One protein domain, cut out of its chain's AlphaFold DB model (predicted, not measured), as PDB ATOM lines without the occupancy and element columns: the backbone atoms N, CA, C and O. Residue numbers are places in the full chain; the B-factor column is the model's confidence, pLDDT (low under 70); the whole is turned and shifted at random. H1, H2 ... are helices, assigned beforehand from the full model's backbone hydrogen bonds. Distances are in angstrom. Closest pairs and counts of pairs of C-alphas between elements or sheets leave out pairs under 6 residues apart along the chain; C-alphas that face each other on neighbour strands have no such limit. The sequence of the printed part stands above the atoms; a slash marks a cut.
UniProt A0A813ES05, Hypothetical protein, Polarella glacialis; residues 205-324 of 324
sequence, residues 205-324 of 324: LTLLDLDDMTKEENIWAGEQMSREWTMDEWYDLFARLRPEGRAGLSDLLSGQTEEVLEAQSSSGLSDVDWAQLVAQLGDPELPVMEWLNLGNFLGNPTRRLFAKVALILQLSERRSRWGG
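This is residues 205 to 324 of the 324 residues of the protein "Hypothetical protein" of Polarella glacialis (UniProt A0A813ES05). One long helix, H7, runs through the middle as the core, and shorter helices pack round it: H1 and H2 with their lines at a small angle to it, H3 and H4 crossing it more steeply. H5 packs on H3 and H6 on H2, both farther out, while residues 318 to 324, of which 318 to 322 belong to H7, stick out at the end. The printed part has 120 residues with seven named helices, H1 to H7 in order along the chain, and no named strand; the class is all helix. The whole is compact, with a radius of gyration of the C-alphas of 13.8 A and spans of 39 by 28 by 26 A.

H1, residues 215 to 226, touches the hub H7, residues 299 to 322, with residues 221 to 226 alone; they run opposite ways at a shallow tilt of 24 degrees, and the closest C-alphas, of Met 225 and Arg 304, are 5.3 A apart. H2, residues 231 to 240, touches H7 the same way at a shallow tilt of 27 degrees, the closest C-alphas being those of Leu 237 and Ala 310, 7.1 A apart. H3, residues 243 to 254, touches H7 with residues 245 to 249 alone, at a steep tilt of 50 degrees; the closest C-alphas, of Gly 245 and Leu 313, are 6.2 A apart. H4, residues 258 to 267, touches residues 299 to 305 of H7 at a tilt of 38 degrees, only just steep, with the C-alphas of Ala 263 and Thr 302 closest at 5.1 A. H5, residues 271 to 281, touches H3, opposite ways at a shallow tilt of 14 degrees, closest at the C-alphas of Ser 250 and Val 278, 5.4 A, but is apart from H7. H6, residues 288 to 297, touches H2 at a steep tilt of 39 degrees, closest at the C-alphas of Tyr 235 and Leu 292, 6.3 A. In each of the seven helices, every O i to N i+4 pair is within hydrogen-bond range.

H1 begins with C-alpha 215 at (201.838, 185.760, 104.820) and is 17.0 A long. H2 measures 14.4 A, H3 16.7 A, H4 14.3 A, H5 15.4 A and H6 14.4 A. H7 is the longest, 34.7 A from C-alpha 299 at (183.954, 180.987, 82.419) to C-alpha 322 at (193.215, 202.314, 108.185).

The two C-alphas farthest apart, of Gly 268 and Gly 324, are 42.6 A apart. The printed part has no cut, and no link is long. The mean pLDDT of the printed part is 70.8; 47 residues are under 70, among them residues 205 to 219 and 318 to 324.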
ATOM      1  N   LEU A 205     200.887 190.237  91.553       61.19
ATOM      2  CA  LEU A 205     201.316 190.525  92.923       61.19
ATOM      3  C   LEU A 205     202.493 191.507  92.953       61.19
ATOM      4  O   LEU A 205     202.545 192.376  93.818       61.19
ATOM      5  N   THR A 206     203.396 191.399  91.976       60.53
ATOM      6  CA  THR A 206     204.562 192.279  91.830       60.53
ATOM      7  C   THR A 206     204.162 193.679  91.360       60.53
ATOM      8  O   THR A 206     204.740 194.661  91.810       60.53
ATOM      9  N   LEU A 207     203.162 193.798  90.477       58.81
ATOM     10  CA  LEU A 207     202.680 195.103  89.994       58.81
ATOM     11  C   LEU A 207     201.930 195.914  91.051       58.81
ATOM     12  O   LEU A 207     201.883 197.138  90.963       58.81
ATOM     13  N   LEU A 208     201.321 195.241  92.023       58.72
ATOM     14  CA  LEU A 208     200.503 195.879  93.051       58.72
ATOM     15  C   LEU A 208     201.294 196.305  94.293       58.72
ATOM     16  O   LEU A 208     200.678 196.740  95.264       58.72
ATOM     17  N   ASP A 209     202.628 196.200  94.250       56.31
ATOM     18  CA  ASP A 209     203.541 196.588  95.336       56.31
ATOM     19  C   ASP A 209     203.100 195.999  96.692       56.31
ATOM     20  O   ASP A 209     203.077 196.650  97.735       56.31
ATOM     21  N   LEU A 210     202.661 194.735  96.661       57.00
ATOM     22  CA  LEU A 210     202.118 194.014  97.815       57.00
ATOM     23  C   LEU A 210     203.218 193.406  98.693       57.00
ATOM     24  O   LEU A 210     202.947 192.453  99.423       57.00
ATOM     25  N   ASP A 211     204.438 193.943  98.665       50.28
ATOM     26  CA  ASP A 211     205.552 193.472  99.502       50.28
ATOM     27  C   ASP A 211     205.230 193.560 101.012       50.28
ATOM     28  O   ASP A 211     205.794 192.822 101.819       50.28
ATOM     29  N   ASP A 212     204.234 194.372 101.389       53.88
ATOM     30  CA  ASP A 212     203.699 194.479 102.751       53.88
ATOM     31  C   ASP A 212     202.496 193.548 103.042       53.88
ATOM     32  O   ASP A 212     201.853 193.676 104.093       53.88
ATOM     33  N   MET A 213     202.093 192.646 102.138       61.72
ATOM     34  CA  MET A 213     201.038 191.665 102.441       61.72
ATOM     35  C   MET A 213     201.513 190.690 103.513       61.72
ATOM     36  O   MET A 213     202.603 190.116 103.432       61.72
ATOM     37  N   THR A 214     200.680 190.460 104.530       66.19
ATOM     38  CA  THR A 214     201.024 189.436 105.513       66.19
ATOM     39  C   THR A 214     200.995 188.073 104.828       66.19
ATOM     40  O   THR A 214     200.233 187.826 103.889       66.19
ATOM     41  N   LYS A 215     201.820 187.143 105.317       65.56
ATOM     42  CA  LYS A 215     201.838 185.760 104.820       65.56
ATOM     43  C   LYS A 215     200.432 185.135 104.813       65.56
ATOM     44  O   LYS A 215     200.115 184.358 103.924       65.56
ATOM     45  N   GLU A 216     199.594 185.510 105.777       66.94
ATOM     46  CA  GLU A 216     198.204 185.066 105.918       66.94
ATOM     47  C   GLU A 216     197.296 185.616 104.809       66.94
ATOM     48  O   GLU A 216     196.505 184.863 104.247       66.94
ATOM     49  N   GLU A 217     197.435 186.890 104.436       64.44
ATOM     50  CA  GLU A 217     196.676 187.480 103.327       64.44
ATOM     51  C   GLU A 217     197.094 186.885 101.978       64.44
ATOM     52  O   GLU A 217     196.249 186.711 101.100       64.44
ATOM     53  N   ASN A 218     198.377 186.544 101.810       63.44
ATOM     54  CA  ASN A 218     198.872 185.911 100.586       63.44
ATOM     55  C   ASN A 218     198.354 184.474 100.449       63.44
ATOM     56  O   ASN A 218     197.835 184.097  99.401       63.44
ATOM     57  N   ILE A 219     198.392 183.698 101.539       66.56
ATOM     58  CA  ILE A 219     197.779 182.363 101.585       66.56
ATOM     59  C   ILE A 219     196.282 182.459 101.282       66.56
ATOM     60  O   ILE A 219     195.789 181.742 100.418       66.56
ATOM     61  N   TRP A 220     195.570 183.389 101.919       72.19
ATOM     62  CA  TRP A 220     194.139 183.572 101.698       72.19
ATOM     63  C   TRP A 220     193.804 183.966 100.252       72.19
ATOM     64  O   TRP A 220     192.868 183.416  99.670       72.19
ATOM     65  N   ALA A 221     194.574 184.873  99.640       63.84
ATOM     66  CA  ALA A 221     194.415 185.247  98.234       63.84
ATOM     67  C   ALA A 221     194.699 184.066  97.288       63.84
ATOM     68  O   ALA A 221     193.995 183.893  96.293       63.84
ATOM     69  N   GLY A 222     195.686 183.225  97.619       64.38
ATOM     70  CA  GLY A 222     195.969 181.975  96.910       64.38
ATOM     71  C   GLY A 222     194.837 180.949  97.029       64.38
ATOM     72  O   GLY A 222     194.423 180.374  96.025       64.38
ATOM     73  N   GLU A 223     194.257 180.771  98.219       69.75
ATOM     74  CA  GLU A 223     193.088 179.904  98.446       69.75
ATOM     75  C   GLU A 223     191.859 180.356  97.646       69.75
ATOM     76  O   GLU A 223     191.045 179.540  97.214       69.75
ATOM     77  N   GLN A 224     191.726 181.659  97.394       64.69
ATOM     78  CA  GLN A 224     190.661 182.171  96.538       64.69
ATOM     79  C   GLN A 224     190.865 181.836  95.050       64.69
ATOM     80  O   GLN A 224     189.879 181.812  94.315       64.69
ATOM     81  N   MET A 225     192.088 181.537  94.594       58.00
ATOM     82  CA  MET A 225     192.343 181.090  93.215       58.00
ATOM     83  C   MET A 225     191.989 179.620  92.986       58.00
ATOM     84  O   MET A 225     191.578 179.247  91.888       58.00
ATOM     85  N   SER A 226     192.167 178.774  94.000       64.00
ATOM     86  CA  SER A 226     191.851 177.344  93.915       64.00
ATOM     87  C   SER A 226     190.370 177.055  94.163       64.00
ATOM     88  O   SER A 226     189.866 176.004  93.767       64.00
ATOM     89  N   ARG A 227     189.655 178.002  94.777       72.12
ATOM     90  CA  ARG A 227     188.222 177.907  95.040       72.12
ATOM     91  C   ARG A 227     187.383 178.130  93.779       72.12
ATOM     92  O   ARG A 227     187.644 179.009  92.961       72.12
ATOM     93  N   GLU A 228     186.303 177.365  93.656       73.69
ATOM     94  CA  GLU A 228     185.242 177.661  92.696       73.69
ATOM     95  C   GLU A 228     184.391 178.841  93.162       73.69
ATOM     96  O   GLU A 228     183.828 178.823  94.255       73.69
ATOM     97  N   TRP A 229     184.291 179.855  92.304       72.62
ATOM     98  CA  TRP A 229     183.461 181.027  92.544       72.62
ATOM     99  C   TRP A 229     182.077 180.811  91.956       72.62
ATOM    100  O   TRP A 229     181.914 180.678  90.736       72.62
ATOM    101  N   THR A 230     181.070 180.801  92.824       80.81
ATOM    102  CA  THR A 230     179.674 180.865  92.387       80.81
ATOM    103  C   THR A 230     179.359 182.255  91.824       80.81
ATOM    104  O   THR A 230     180.031 183.241  92.134       80.81
ATOM    105  N   MET A 231     178.317 182.360  90.996       75.94
ATOM    106  CA  MET A 231     177.892 183.654  90.440       75.94
ATOM    107  C   MET A 231     177.385 184.634  91.506       75.94
ATOM    108  O   MET A 231     177.513 185.843  91.330       75.94
ATOM    109  N   ASP A 232     176.866 184.126  92.624       78.94
ATOM    110  CA  ASP A 232     176.425 184.957  93.745       78.94
ATOM    111  C   ASP A 232     177.628 185.547  94.498       78.94
ATOM    112  O   ASP A 232     177.652 186.735  94.813       78.94
ATOM    113  N   GLU A 233     178.676 184.752  94.725       79.25
ATOM    114  CA  GLU A 233     179.929 185.231  95.329       79.25
ATOM    115  C   GLU A 233     180.663 186.207  94.408       79.25
ATOM    116  O   GLU A 233     181.231 187.197  94.871       79.25
ATOM    117  N   TRP A 234     180.607 185.945  93.100       76.19
ATOM    118  CA  TRP A 234     181.084 186.852  92.065       76.19
ATOM    119  C   TRP A 234     180.408 188.215  92.175       76.19
ATOM    120  O   TRP A 234     181.069 189.244  92.302       76.19
ATOM    121  N   TYR A 235     179.078 188.218  92.177       76.25
ATOM    122  CA  TYR A 235     178.282 189.428  92.315       76.25
ATOM    123  C   TYR A 235     178.651 190.217  93.567       76.25
ATOM    124  O   TYR A 235     178.953 191.409  93.492       76.25
ATOM    125  N   ASP A 236     178.660 189.539  94.713       81.25
ATOM    126  CA  ASP A 236     178.937 190.141  96.009       81.25
ATOM    127  C   ASP A 236     180.314 190.801  96.055       81.25
ATOM    128  O   ASP A 236     180.486 191.857  96.673       81.25
ATOM    129  N   LEU A 237     181.297 190.200  95.385       78.38
ATOM    130  CA  LEU A 237     182.645 190.729  95.305       78.38
ATOM    131  C   LEU A 237     182.688 192.062  94.542       78.38
ATOM    132  O   LEU A 237     183.210 193.053  95.060       78.38
ATOM    133  N   PHE A 238     182.091 192.122  93.351       74.44
ATOM    134  CA  PHE A 238     182.102 193.331  92.516       74.44
ATOM    135  C   PHE A 238     181.119 194.409  92.982       74.44
ATOM    136  O   PHE A 238     181.362 195.604  92.784       74.44
ATOM    137  N   ALA A 239     180.042 194.025  93.670       77.06
ATOM    138  CA  ALA A 239     179.132 194.961  94.323       77.06
ATOM    139  C   ALA A 239     179.816 195.738  95.464       77.06
ATOM    140  O   ALA A 239     179.453 196.881  95.736       77.06
ATOM    141  N   ARG A 240     180.817 195.135  96.120       77.38
ATOM    142  CA  ARG A 240     181.590 195.754  97.212       77.38
ATOM    143  C   ARG A 240     182.777 196.589  96.727       77.38
ATOM    144  O   ARG A 240     183.281 197.403  97.501       77.38
ATOM    145  N   LEU A 241     183.212 196.399  95.480       73.69
ATOM    146  CA  LEU A 241     184.227 197.237  94.842       73.69
ATOM    147  C   LEU A 241     183.658 198.618  94.523       73.69
ATOM    148  O   LEU A 241     182.584 198.745  93.926       73.69
ATOM    149  N   ARG A 242     184.408 199.657  94.894       75.44
ATOM    150  CA  ARG A 242     184.091 201.031  94.507       75.44
ATOM    151  C   ARG A 242     184.352 201.254  93.010       75.44
ATOM    152  O   ARG A 242     185.107 200.483  92.416       75.44
ATOM    153  N   PRO A 243     183.772 202.303  92.397       74.56
ATOM    154  CA  PRO A 243     184.061 202.655  91.006       74.56
ATOM    155  C   PRO A 243     185.564 202.793  90.718       74.56
ATOM    156  O   PRO A 243     186.029 202.322  89.686       74.56
ATOM    157  N   GLU A 244     186.343 203.335  91.658       74.31
ATOM    158  CA  GLU A 244     187.798 203.473  91.511       74.31
ATOM    159  C   GLU A 244     188.516 202.114  91.506       74.31
ATOM    160  O   GLU A 244     189.441 201.903  90.727       74.31
ATOM    161  N   GLY A 245     188.057 201.162  92.324       71.69
ATOM    162  CA  GLY A 245     188.564 199.790  92.317       71.69
ATOM    163  C   GLY A 245     188.217 199.040  91.027       71.69
ATOM    164  O   GLY A 245     188.990 198.206  90.572       71.69
ATOM    165  N   ARG A 246     187.089 199.359  90.381       73.06
ATOM    166  CA  ARG A 246     186.734 198.786  89.068       73.06
ATOM    167  C   ARG A 246     187.617 199.329  87.945       73.06
ATOM    168  O   ARG A 246     188.093 198.548  87.127       73.06
ATOM    169  N   ALA A 247     187.906 200.629  87.961       73.12
ATOM    170  CA  ALA A 247     188.875 201.229  87.045       73.12
ATOM    171  C   ALA A 247     190.279 200.626  87.240       73.12
ATOM    172  O   ALA A 247     190.904 200.199  86.274       73.12
ATOM    173  N   GLY A 248     190.724 200.469  88.494       72.44
ATOM    174  CA  GLY A 248     191.994 199.808  88.807       72.44
ATOM    175  C   GLY A 248     192.052 198.348  88.344       72.44
ATOM    176  O   GLY A 248     193.093 197.889  87.885       72.44
ATOM    177  N   LEU A 249     190.931 197.619  88.396       74.38
ATOM    178  CA  LEU A 249     190.838 196.274  87.826       74.38
ATOM    179  C   LEU A 249     191.050 196.294  86.308       74.38
ATOM    180  O   LEU A 249     191.824 195.490  85.800       74.38
ATOM    181  N   SER A 250     190.380 197.199  85.591       76.25
ATOM    182  CA  SER A 250     190.564 197.361  84.145       76.25
ATOM    183  C   SER A 250     192.022 197.645  83.793       76.25
ATOM    184  O   SER A 250     192.577 196.996  82.910       76.25
ATOM    185  N   ASP A 251     192.672 198.555  84.518       76.12
ATOM    186  CA  ASP A 251     194.077 198.893  84.281       76.12
ATOM    187  C   ASP A 251     194.994 197.675  84.481       76.12
ATOM    188  O   ASP A 251     195.855 197.400  83.645       76.12
ATOM    189  N   LEU A 252     194.761 196.880  85.529       72.75
ATOM    190  CA  LEU A 252     195.532 195.660  85.799       72.75
ATOM    191  C   LEU A 252     195.306 194.571  84.748       72.75
ATOM    192  O   LEU A 252     196.256 193.905  84.346       72.75
ATOM    193  N   LEU A 253     194.068 194.413  84.281       73.19
ATOM    194  CA  LEU A 253     193.704 193.453  83.236       73.19
ATOM    195  C   LEU A 253     194.133 193.897  81.833       73.19
ATOM    196  O   LEU A 253     194.210 193.073  80.924       73.19
ATOM    197  N   SER A 254     194.403 195.190  81.645       75.12
ATOM    198  CA  SER A 254     195.024 195.722  80.427       75.12
ATOM    199  C   SER A 254     196.539 195.489  80.397       75.12
ATOM    200  O   SER A 254     197.165 195.565  79.337       75.12
ATOM    201  N   GLY A 255     197.129 195.195  81.559       74.06
ATOM    202  CA  GLY A 255     198.526 194.821  81.695       74.06
ATOM    203  C   GLY A 255     198.813 193.447  81.094       74.06
ATOM    204  O   GLY A 255     197.971 192.556  81.082       74.06
ATOM    205  N   GLN A 256     200.041 193.249  80.621       72.00
ATOM    206  CA  GLN A 256     200.522 191.939  80.177       72.00
ATOM    207  C   GLN A 256     201.153 191.197  81.355       72.00
ATOM    208  O   GLN A 256     202.364 190.992  81.373       72.00
ATOM    209  N   THR A 257     200.357 190.868  82.372       72.06
ATOM    210  CA  THR A 257     200.808 189.976  83.448       72.06
ATOM    211  C   THR A 257     200.646 188.527  83.027       72.06
ATOM    212  O   THR A 257     199.832 188.207  82.159       72.06
ATOM    213  N   GLU A 258     201.416 187.638  83.649       71.50
ATOM    214  CA  GLU A 258     201.346 186.204  83.369       71.50
ATOM    215  C   GLU A 258     199.916 185.672  83.516       71.50
ATOM    216  O   GLU A 258     199.396 185.027  82.607       71.50
ATOM    217  N   GLU A 259     199.233 186.041  84.600       70.44
ATOM    218  CA  GLU A 259     197.886 185.543  84.844       70.44
ATOM    219  C   GLU A 259     196.850 186.128  83.868       70.44
ATOM    220  O   GLU A 259     195.908 185.440  83.479       70.44
ATOM    221  N   VAL A 260     197.023 187.379  83.421       73.31
ATOM    222  CA  VAL A 260     196.155 187.987  82.396       73.31
ATOM    223  C   VAL A 260     196.337 187.297  81.049       73.31
ATOM    224  O   VAL A 260     195.346 187.014  80.379       73.31
ATOM    225  N   LEU A 261     197.575 186.975  80.667       74.62
ATOM    226  CA  LEU A 261     197.868 186.245  79.431       74.62
ATOM    227  C   LEU A 261     197.294 184.816  79.471       74.62
ATOM    228  O   LEU A 261     196.733 184.335  78.481       74.62
ATOM    229  N   GLU A 262     197.367 184.150  80.623       73.50
ATOM    230  CA  GLU A 262     196.737 182.845  80.849       73.50
ATOM    231  C   GLU A 262     195.201 182.926  80.755       73.50
ATOM    232  O   GLU A 262     194.557 182.112  80.087       73.50
ATOM    233  N   ALA A 263     194.582 183.948  81.351       67.69
ATOM    234  CA  ALA A 263     193.137 184.152  81.257       67.69
ATOM    235  C   ALA A 263     192.675 184.533  79.844       67.69
ATOM    236  O   ALA A 263     191.638 184.049  79.392       67.69
ATOM    237  N   GLN A 264     193.440 185.359  79.130       74.81
ATOM    238  CA  GLN A 264     193.148 185.734  77.749       74.81
ATOM    239  C   GLN A 264     193.195 184.499  76.843       74.81
ATOM    240  O   GLN A 264     192.233 184.235  76.122       74.81
ATOM    241  N   SER A 265     194.255 183.693  76.943       75.94
ATOM    242  CA  SER A 265     194.418 182.474  76.137       75.94
ATOM    243  C   SER A 265     193.377 181.390  76.445       75.94
ATOM    244  O   SER A 265     192.937 180.696  75.529       75.94
ATOM    245  N   SER A 266     192.927 181.273  77.697       70.25
ATOM    246  CA  SER A 266     191.894 180.304  78.102       70.25
ATOM    247  C   SER A 266     190.453 180.771  77.854       70.25
ATOM    248  O   SER A 266     189.556 179.934  77.759       70.25
ATOM    249  N   SER A 267     190.215 182.078  77.699       70.25
ATOM    250  CA  SER A 267     188.870 182.636  77.466       70.25
ATOM    251  C   SER A 267     188.295 182.338  76.075       70.25
ATOM    252  O   SER A 267     187.088 182.451  75.868       70.25
ATOM    253  N   GLY A 268     189.146 181.990  75.103       72.12
ATOM    254  CA  GLY A 268     188.747 181.833  73.701       72.12
ATOM    255  C   GLY A 268     188.357 183.146  73.005       72.12
ATOM    256  O   GLY A 268     187.858 183.108  71.878       72.12
ATOM    257  N   LEU A 269     188.572 184.296  73.653       75.94
ATOM    258  CA  LEU A 269     188.358 185.618  73.073       75.94
ATOM    259  C   LEU A 269     189.484 185.993  72.112       75.94
ATOM    260  O   LEU A 269     190.642 185.631  72.315       75.94
ATOM    261  N   SER A 270     189.150 186.762  71.074       81.94
ATOM    262  CA  SER A 270     190.179 187.422  70.268       81.94
ATOM    263  C   SER A 270     190.828 188.561  71.060       81.94
ATOM    264  O   SER A 270     190.198 189.135  71.947       81.94
ATOM    265  N   ASP A 271     192.053 188.958  70.706       80.81
ATOM    266  CA  ASP A 271     192.738 190.096  71.346       80.81
ATOM    267  C   ASP A 271     191.912 191.391  71.295       80.81
ATOM    268  O   ASP A 271     191.956 192.214  72.208       80.81
ATOM    269  N   VAL A 272     191.131 191.566  70.224       82.56
ATOM    270  CA  VAL A 272     190.250 192.725  70.042       82.56
ATOM    271  C   VAL A 272     189.066 192.661  71.004       82.56
ATOM    272  O   VAL A 272     188.747 193.666  71.637       82.56
ATOM    273  N   ASP A 273     188.440 191.493  71.137       77.44
ATOM    274  CA  ASP A 273     187.308 191.298  72.046       77.44
ATOM    275  C   ASP A 273     187.760 191.384  73.506       77.44
ATOM    276  O   ASP A 273     187.074 191.990  74.323       77.44
ATOM    277  N   TRP A 274     188.950 190.862  73.826       81.69
ATOM    278  CA  TRP A 274     189.578 191.008  75.138       81.69
ATOM    279  C   TRP A 274     189.839 192.478  75.480       81.69
ATOM    280  O   TRP A 274     189.466 192.942  76.552       81.69
ATOM    281  N   ALA A 275     190.414 193.252  74.557       80.50
ATOM    282  CA  ALA A 275     190.653 194.676  74.783       80.50
ATOM    283  C   ALA A 275     189.345 195.468  74.969       80.50
ATOM    284  O   ALA A 275     189.278 196.356  75.819       80.50
ATOM    285  N   GLN A 276     188.293 195.144  74.208       80.50
ATOM    286  CA  GLN A 276     186.972 195.762  74.376       80.50
ATOM    287  C   GLN A 276     186.328 195.385  75.709       80.50
ATOM    288  O   GLN A 276     185.753 196.249  76.369       80.50
ATOM    289  N   LEU A 277     186.455 194.121  76.110       78.50
ATOM    290  CA  LEU A 277     186.010 193.625  77.403       78.50
ATOM    291  C   LEU A 277     186.677 194.420  78.528       78.50
ATOM    292  O   LEU A 277     185.985 195.018  79.343       78.50
ATOM    293  N   VAL A 278     188.010 194.483  78.531       79.38
ATOM    294  CA  VAL A 278     188.782 195.227  79.532       79.38
ATOM    295  C   VAL A 278     188.378 196.702  79.554       79.38
ATOM    296  O   VAL A 278     188.096 197.235  80.620       79.38
ATOM    297  N   ALA A 279     188.233 197.344  78.392       81.12
ATOM    298  CA  ALA A 279     187.797 198.739  78.318       81.12
ATOM    299  C   ALA A 279     186.392 198.970  78.909       81.12
ATOM    300  O   ALA A 279     186.172 199.983  79.570       81.12
ATOM    301  N   GLN A 280     185.447 198.043  78.707       77.62
ATOM    302  CA  GLN A 280     184.111 198.123  79.311       77.62
ATOM    303  C   GLN A 280     184.163 197.993  80.835       77.62
ATOM    304  O   GLN A 280     183.398 198.653  81.532       77.62
ATOM    305  N   LEU A 281     185.086 197.192  81.369       71.38
ATOM    306  CA  LEU A 281     185.280 197.057  82.816       71.38
ATOM    307  C   LEU A 281     185.804 198.333  83.470       71.38
ATOM    308  O   LEU A 281     185.546 198.571  84.649       71.38
ATOM    309  N   GLY A 282     186.532 199.148  82.712       70.12
ATOM    310  CA  GLY A 282     187.029 200.440  83.169       70.12
ATOM    311  C   GLY A 282     185.956 201.522  83.239       70.12
ATOM    312  O   GLY A 282     186.217 202.579  83.811       70.12
ATOM    313  N   ASP A 283     184.763 201.285  82.683       80.50
ATOM    314  CA  ASP A 283     183.674 202.259  82.694       80.50
ATOM    315  C   ASP A 283     183.015 202.326  84.090       80.50
ATOM    316  O   ASP A 283     182.358 201.369  84.523       80.50
ATOM    317  N   PRO A 284     183.152 203.451  84.823       71.19
ATOM    318  CA  PRO A 284     182.564 203.601  86.151       71.19
ATOM    319  C   PRO A 284     181.028 203.626  86.124       71.19
ATOM    320  O   PRO A 284     180.405 203.400  87.165       71.19
ATOM    321  N   GLU A 285     180.416 203.891  84.967       79.06
ATOM    322  CA  GLU A 285     178.964 203.906  84.786       79.06
ATOM    323  C   GLU A 285     178.399 202.525  84.416       79.06
ATOM    324  O   GLU A 285     177.175 202.354  84.405       79.06
ATOM    325  N   LEU A 286     179.254 201.517  84.175       75.06
ATOM    326  CA  LEU A 286     178.800 200.181  83.799       75.06
ATOM    327  C   LEU A 286     177.937 199.563  84.920       75.06
ATOM    328  O   LEU A 286     178.412 199.373  86.052       75.06
ATOM    329  N   PRO A 287     176.671 199.193  84.637       77.25
ATOM    330  CA  PRO A 287     175.799 198.588  85.633       77.25
ATOM    331  C   PRO A 287     176.366 197.268  86.162       77.25
ATOM    332  O   PRO A 287     176.888 196.449  85.411       77.25
ATOM    333  N   VAL A 288     176.171 196.994  87.455       69.56
ATOM    334  CA  VAL A 288     176.622 195.734  88.090       69.56
ATOM    335  C   VAL A 288     175.998 194.493  87.428       69.56
ATOM    336  O   VAL A 288     176.594 193.421  87.410       69.56
ATOM    337  N   MET A 289     174.816 194.629  86.825       69.00
ATOM    338  CA  MET A 289     174.198 193.551  86.046       69.00
ATOM    339  C   MET A 289     175.000 193.181  84.791       69.00
ATOM    340  O   MET A 289     175.053 192.008  84.439       69.00
ATOM    341  N   GLU A 290     175.668 194.139  84.147       74.62
ATOM    342  CA  GLU A 290     176.528 193.835  82.998       74.62
ATOM    343  C   GLU A 290     177.829 193.155  83.436       74.62
ATOM    344  O   GLU A 290     178.312 192.253  82.758       74.62
ATOM    345  N   TRP A 291     178.322 193.462  84.640       69.81
ATOM    346  CA  TRP A 291     179.413 192.710  85.275       69.81
ATOM    347  C   TRP A 291     179.053 191.244  85.547       69.81
ATOM    348  O   TRP A 291     179.898 190.356  85.415       69.81
ATOM    349  N   LEU A 292     177.797 190.970  85.910       66.25
ATOM    350  CA  LEU A 292     177.299 189.604  86.086       66.25
ATOM    351  C   LEU A 292     177.231 188.841  84.766       66.25
ATOM    352  O   LEU A 292     177.655 187.684  84.698       66.25
ATOM    353  N   ASN A 293     176.721 189.491  83.721       70.31
ATOM    354  CA  ASN A 293     176.681 188.921  82.378       70.31
ATOM    355  C   ASN A 293     178.098 188.592  81.891       70.31
ATOM    356  O   ASN A 293     178.326 187.519  81.332       70.31
ATOM    357  N   LEU A 294     179.060 189.460  82.208       68.81
ATOM    358  CA  LEU A 294     180.475 189.234  81.956       68.81
ATOM    359  C   LEU A 294     181.022 188.006  82.688       68.81
ATOM    360  O   LEU A 294     181.664 187.158  82.082       68.81
ATOM    361  N   GLY A 295     180.745 187.881  83.989       67.75
ATOM    362  CA  GLY A 295     181.193 186.739  84.788       67.75
ATOM    363  C   GLY A 295     180.629 185.406  84.287       67.75
ATOM    364  O   GLY A 295     181.301 184.377  84.366       67.75
ATOM    365  N   ASN A 296     179.416 185.408  83.731       69.50
ATOM    366  CA  ASN A 296     178.847 184.234  83.067       69.50
ATOM    367  C   ASN A 296     179.556 183.907  81.749       69.50
ATOM    368  O   ASN A 296     179.771 182.735  81.449       69.50
ATOM    369  N   PHE A 297     179.924 184.931  80.983       69.94
ATOM    370  CA  PHE A 297     180.590 184.788  79.693       69.94
ATOM    371  C   PHE A 297     182.048 184.314  79.815       69.94
ATOM    372  O   PHE A 297     182.494 183.490  79.025       69.94
ATOM    373  N   LEU A 298     182.768 184.782  80.834       67.50
ATOM    374  CA  LEU A 298     184.209 184.565  80.999       67.50
ATOM    375  C   LEU A 298     184.606 183.145  81.446       67.50
ATOM    376  O   LEU A 298     185.773 182.775  81.363       67.50
ATOM    377  N   GLY A 299     183.659 182.332  81.918       69.31
ATOM    378  CA  GLY A 299     183.954 180.987  82.419       69.31
ATOM    379  C   GLY A 299     184.696 180.966  83.767       69.31
ATOM    380  O   GLY A 299     185.066 181.991  84.338       69.31
ATOM    381  N   ASN A 300     184.872 179.769  84.334       70.06
ATOM    382  CA  ASN A 300     185.402 179.593  85.696       70.06
ATOM    383  C   ASN A 300     186.874 180.047  85.871       70.06
ATOM    384  O   ASN A 300     187.157 180.714  86.867       70.06
ATOM    385  N   PRO A 301     187.805 179.762  84.934       67.31
ATOM    386  CA  PRO A 301     189.209 180.166  85.073       67.31
ATOM    387  C   PRO A 301     189.389 181.688  85.127       67.31
ATOM    388  O   PRO A 301     189.994 182.219  86.057       67.31
ATOM    389  N   THR A 302     188.781 182.409  84.186       69.94
ATOM    390  CA  THR A 302     188.871 183.870  84.118       69.94
ATOM    391  C   THR A 302     188.149 184.540  85.287       69.94
ATOM    392  O   THR A 302     188.638 185.543  85.808       69.94
ATOM    393  N   ARG A 303     187.049 183.948  85.787       76.56
ATOM    394  CA  ARG A 303     186.447 184.377  87.058       76.56
ATOM    395  C   ARG A 303     187.455 184.283  88.208       76.56
ATOM    396  O   ARG A 303     187.713 185.282  88.863       76.56
ATOM    397  N   ARG A 304     188.102 183.139  88.440       73.62
ATOM    398  CA  ARG A 304     189.075 182.994  89.549       73.62
ATOM    399  C   ARG A 304     190.151 184.087  89.540       73.62
ATOM    400  O   ARG A 304     190.440 184.667  90.589       73.62
ATOM    401  N   LEU A 305     190.675 184.426  88.360       69.81
ATOM    402  CA  LEU A 305     191.642 185.513  88.208       69.81
ATOM    403  C   LEU A 305     191.065 186.870  88.621       69.81
ATOM    404  O   LEU A 305     191.625 187.568  89.464       69.81
ATOM    405  N   PHE A 306     189.944 187.254  88.022       73.62
ATOM    406  CA  PHE A 306     189.337 188.555  88.279       73.62
ATOM    407  C   PHE A 306     188.888 188.674  89.748       73.62
ATOM    408  O   PHE A 306     188.979 189.760  90.320       73.62
ATOM    409  N   ALA A 307     188.485 187.570  90.393       75.06
ATOM    410  CA  ALA A 307     188.195 187.547  91.824       75.06
ATOM    411  C   ALA A 307     189.438 187.830  92.664       75.06
ATOM    412  O   ALA A 307     189.381 188.653  93.576       75.06
ATOM    413  N   LYS A 308     190.571 187.189  92.348       71.25
ATOM    414  CA  LYS A 308     191.851 187.445  93.022       71.25
ATOM    415  C   LYS A 308     192.194 188.933  92.973       71.25
ATOM    416  O   LYS A 308     192.446 189.538  94.012       71.25
ATOM    417  N   VAL A 309     192.140 189.539  91.786       69.06
ATOM    418  CA  VAL A 309     192.477 190.961  91.619       69.06
ATOM    419  C   VAL A 309     191.488 191.859  92.361       69.06
ATOM    420  O   VAL A 309     191.899 192.760  93.089       69.06
ATOM    421  N   ALA A 310     190.188 191.576  92.266       74.69
ATOM    422  CA  ALA A 310     189.154 192.305  92.991       74.69
ATOM    423  C   ALA A 310     189.337 192.251  94.519       74.69
ATOM    424  O   ALA A 310     189.173 193.262  95.204       74.69
ATOM    425  N   LEU A 311     189.704 191.092  95.067       73.00
ATOM    426  CA  LEU A 311     189.968 190.924  96.496       73.00
ATOM    427  C   LEU A 311     191.217 191.670  96.948       73.00
ATOM    428  O   LEU A 311     191.194 192.326  97.987       73.00
ATOM    429  N   ILE A 312     192.289 191.597  96.162       67.50
ATOM    430  CA  ILE A 312     193.524 192.333  96.431       67.50
ATOM    431  C   ILE A 312     193.246 193.841  96.438       67.50
ATOM    432  O   ILE A 312     193.651 194.541  97.367       67.50
ATOM    433  N   LEU A 313     192.480 194.340  95.465       68.88
ATOM    434  CA  LEU A 313     192.061 195.739  95.426       68.88
ATOM    435  C   LEU A 313     191.239 196.112  96.665       68.88
ATOM    436  O   LEU A 313     191.532 197.122  97.304       68.88
ATOM    437  N   GLN A 314     190.292 195.273  97.095       73.81
ATOM    438  CA  GLN A 314     189.552 195.503  98.343       73.81
ATOM    439  C   GLN A 314     190.452 195.534  99.584       73.81
ATOM    440  O   GLN A 314     190.219 196.342 100.487       73.81
ATOM    441  N   LEU A 315     191.465 194.666  99.660       69.00
ATOM    442  CA  LEU A 315     192.443 194.675 100.748       69.00
ATOM    443  C   LEU A 315     193.276 195.963 100.731       69.00
ATOM    444  O   LEU A 315     193.440 196.589 101.781       69.00
ATOM    445  N   SER A 316     193.719 196.411  99.552       67.81
ATOM    446  CA  SER A 316     194.457 197.670  99.388       67.81
ATOM    447  C   SER A 316     193.615 198.890  99.792       67.81
ATOM    448  O   SER A 316     194.073 199.736 100.562       67.81
ATOM    449  N   GLU A 317     192.335 198.935  99.399       72.44
ATOM    450  CA  GLU A 317     191.397 199.989  99.797       72.44
ATOM    451  C   GLU A 317     191.172 200.004 101.313       72.44
ATOM    452  O   GLU A 317     191.071 201.071 101.927       72.44
ATOM    453  N   ARG A 318     191.067 198.823 101.938       69.12
ATOM    454  CA  ARG A 318     190.943 198.709 103.396       69.12
ATOM    455  C   ARG A 318     192.202 199.213 104.085       69.12
ATOM    456  O   ARG A 318     192.081 200.007 105.007       69.12
ATOM    457  N   ARG A 319     193.393 198.825 103.633       66.50
ATOM    458  CA  ARG A 319     194.657 199.302 104.215       66.50
ATOM    459  C   ARG A 319     194.817 200.811 104.064       66.50
ATOM    460  O   ARG A 319     195.094 201.475 105.053       66.50
ATOM    461  N   SER A 320     194.524 201.370 102.891       66.00
ATOM    462  CA  SER A 320     194.561 202.822 102.666       66.00
ATOM    463  C   SER A 320     193.633 203.597 103.615       66.00
ATOM    464  O   SER A 320     193.974 204.689 104.059       66.00
ATOM    465  N   ARG A 321     192.484 203.023 104.001       60.66
ATOM    466  CA  ARG A 321     191.563 203.650 104.967       60.66
ATOM    467  C   ARG A 321     192.002 203.561 106.429       60.66
ATOM    468  O   ARG A 321     191.483 204.331 107.231       60.66
ATOM    469  N   TRP A 322     192.855 202.603 106.788       55.56
ATOM    470  CA  TRP A 322     193.215 202.314 108.185       55.56
ATOM    471  C   TRP A 322     194.700 202.568 108.495       55.56
ATOM    472  O   TRP A 322     195.077 202.563 109.662       55.56
ATOM    473  N   GLY A 323     195.530 202.784 107.471       47.00
ATOM    474  CA  GLY A 323     196.965 203.075 107.562       47.00
ATOM    475  C   GLY A 323     197.342 204.537 107.294       47.00
ATOM    476  O   GLY A 323     198.512 204.805 107.032       47.00
ATOM    477  N   GLY A 324     196.372 205.457 107.326       45.22
ATOM    478  CA  GLY A 324     196.574 206.911 107.272       45.22
ATOM    479  C   GLY A 324     196.303 207.579 108.612       45.22
ATOM    480  O   GLY A 324     195.328 207.162 109.278       45.22
TER     481      GLY A 324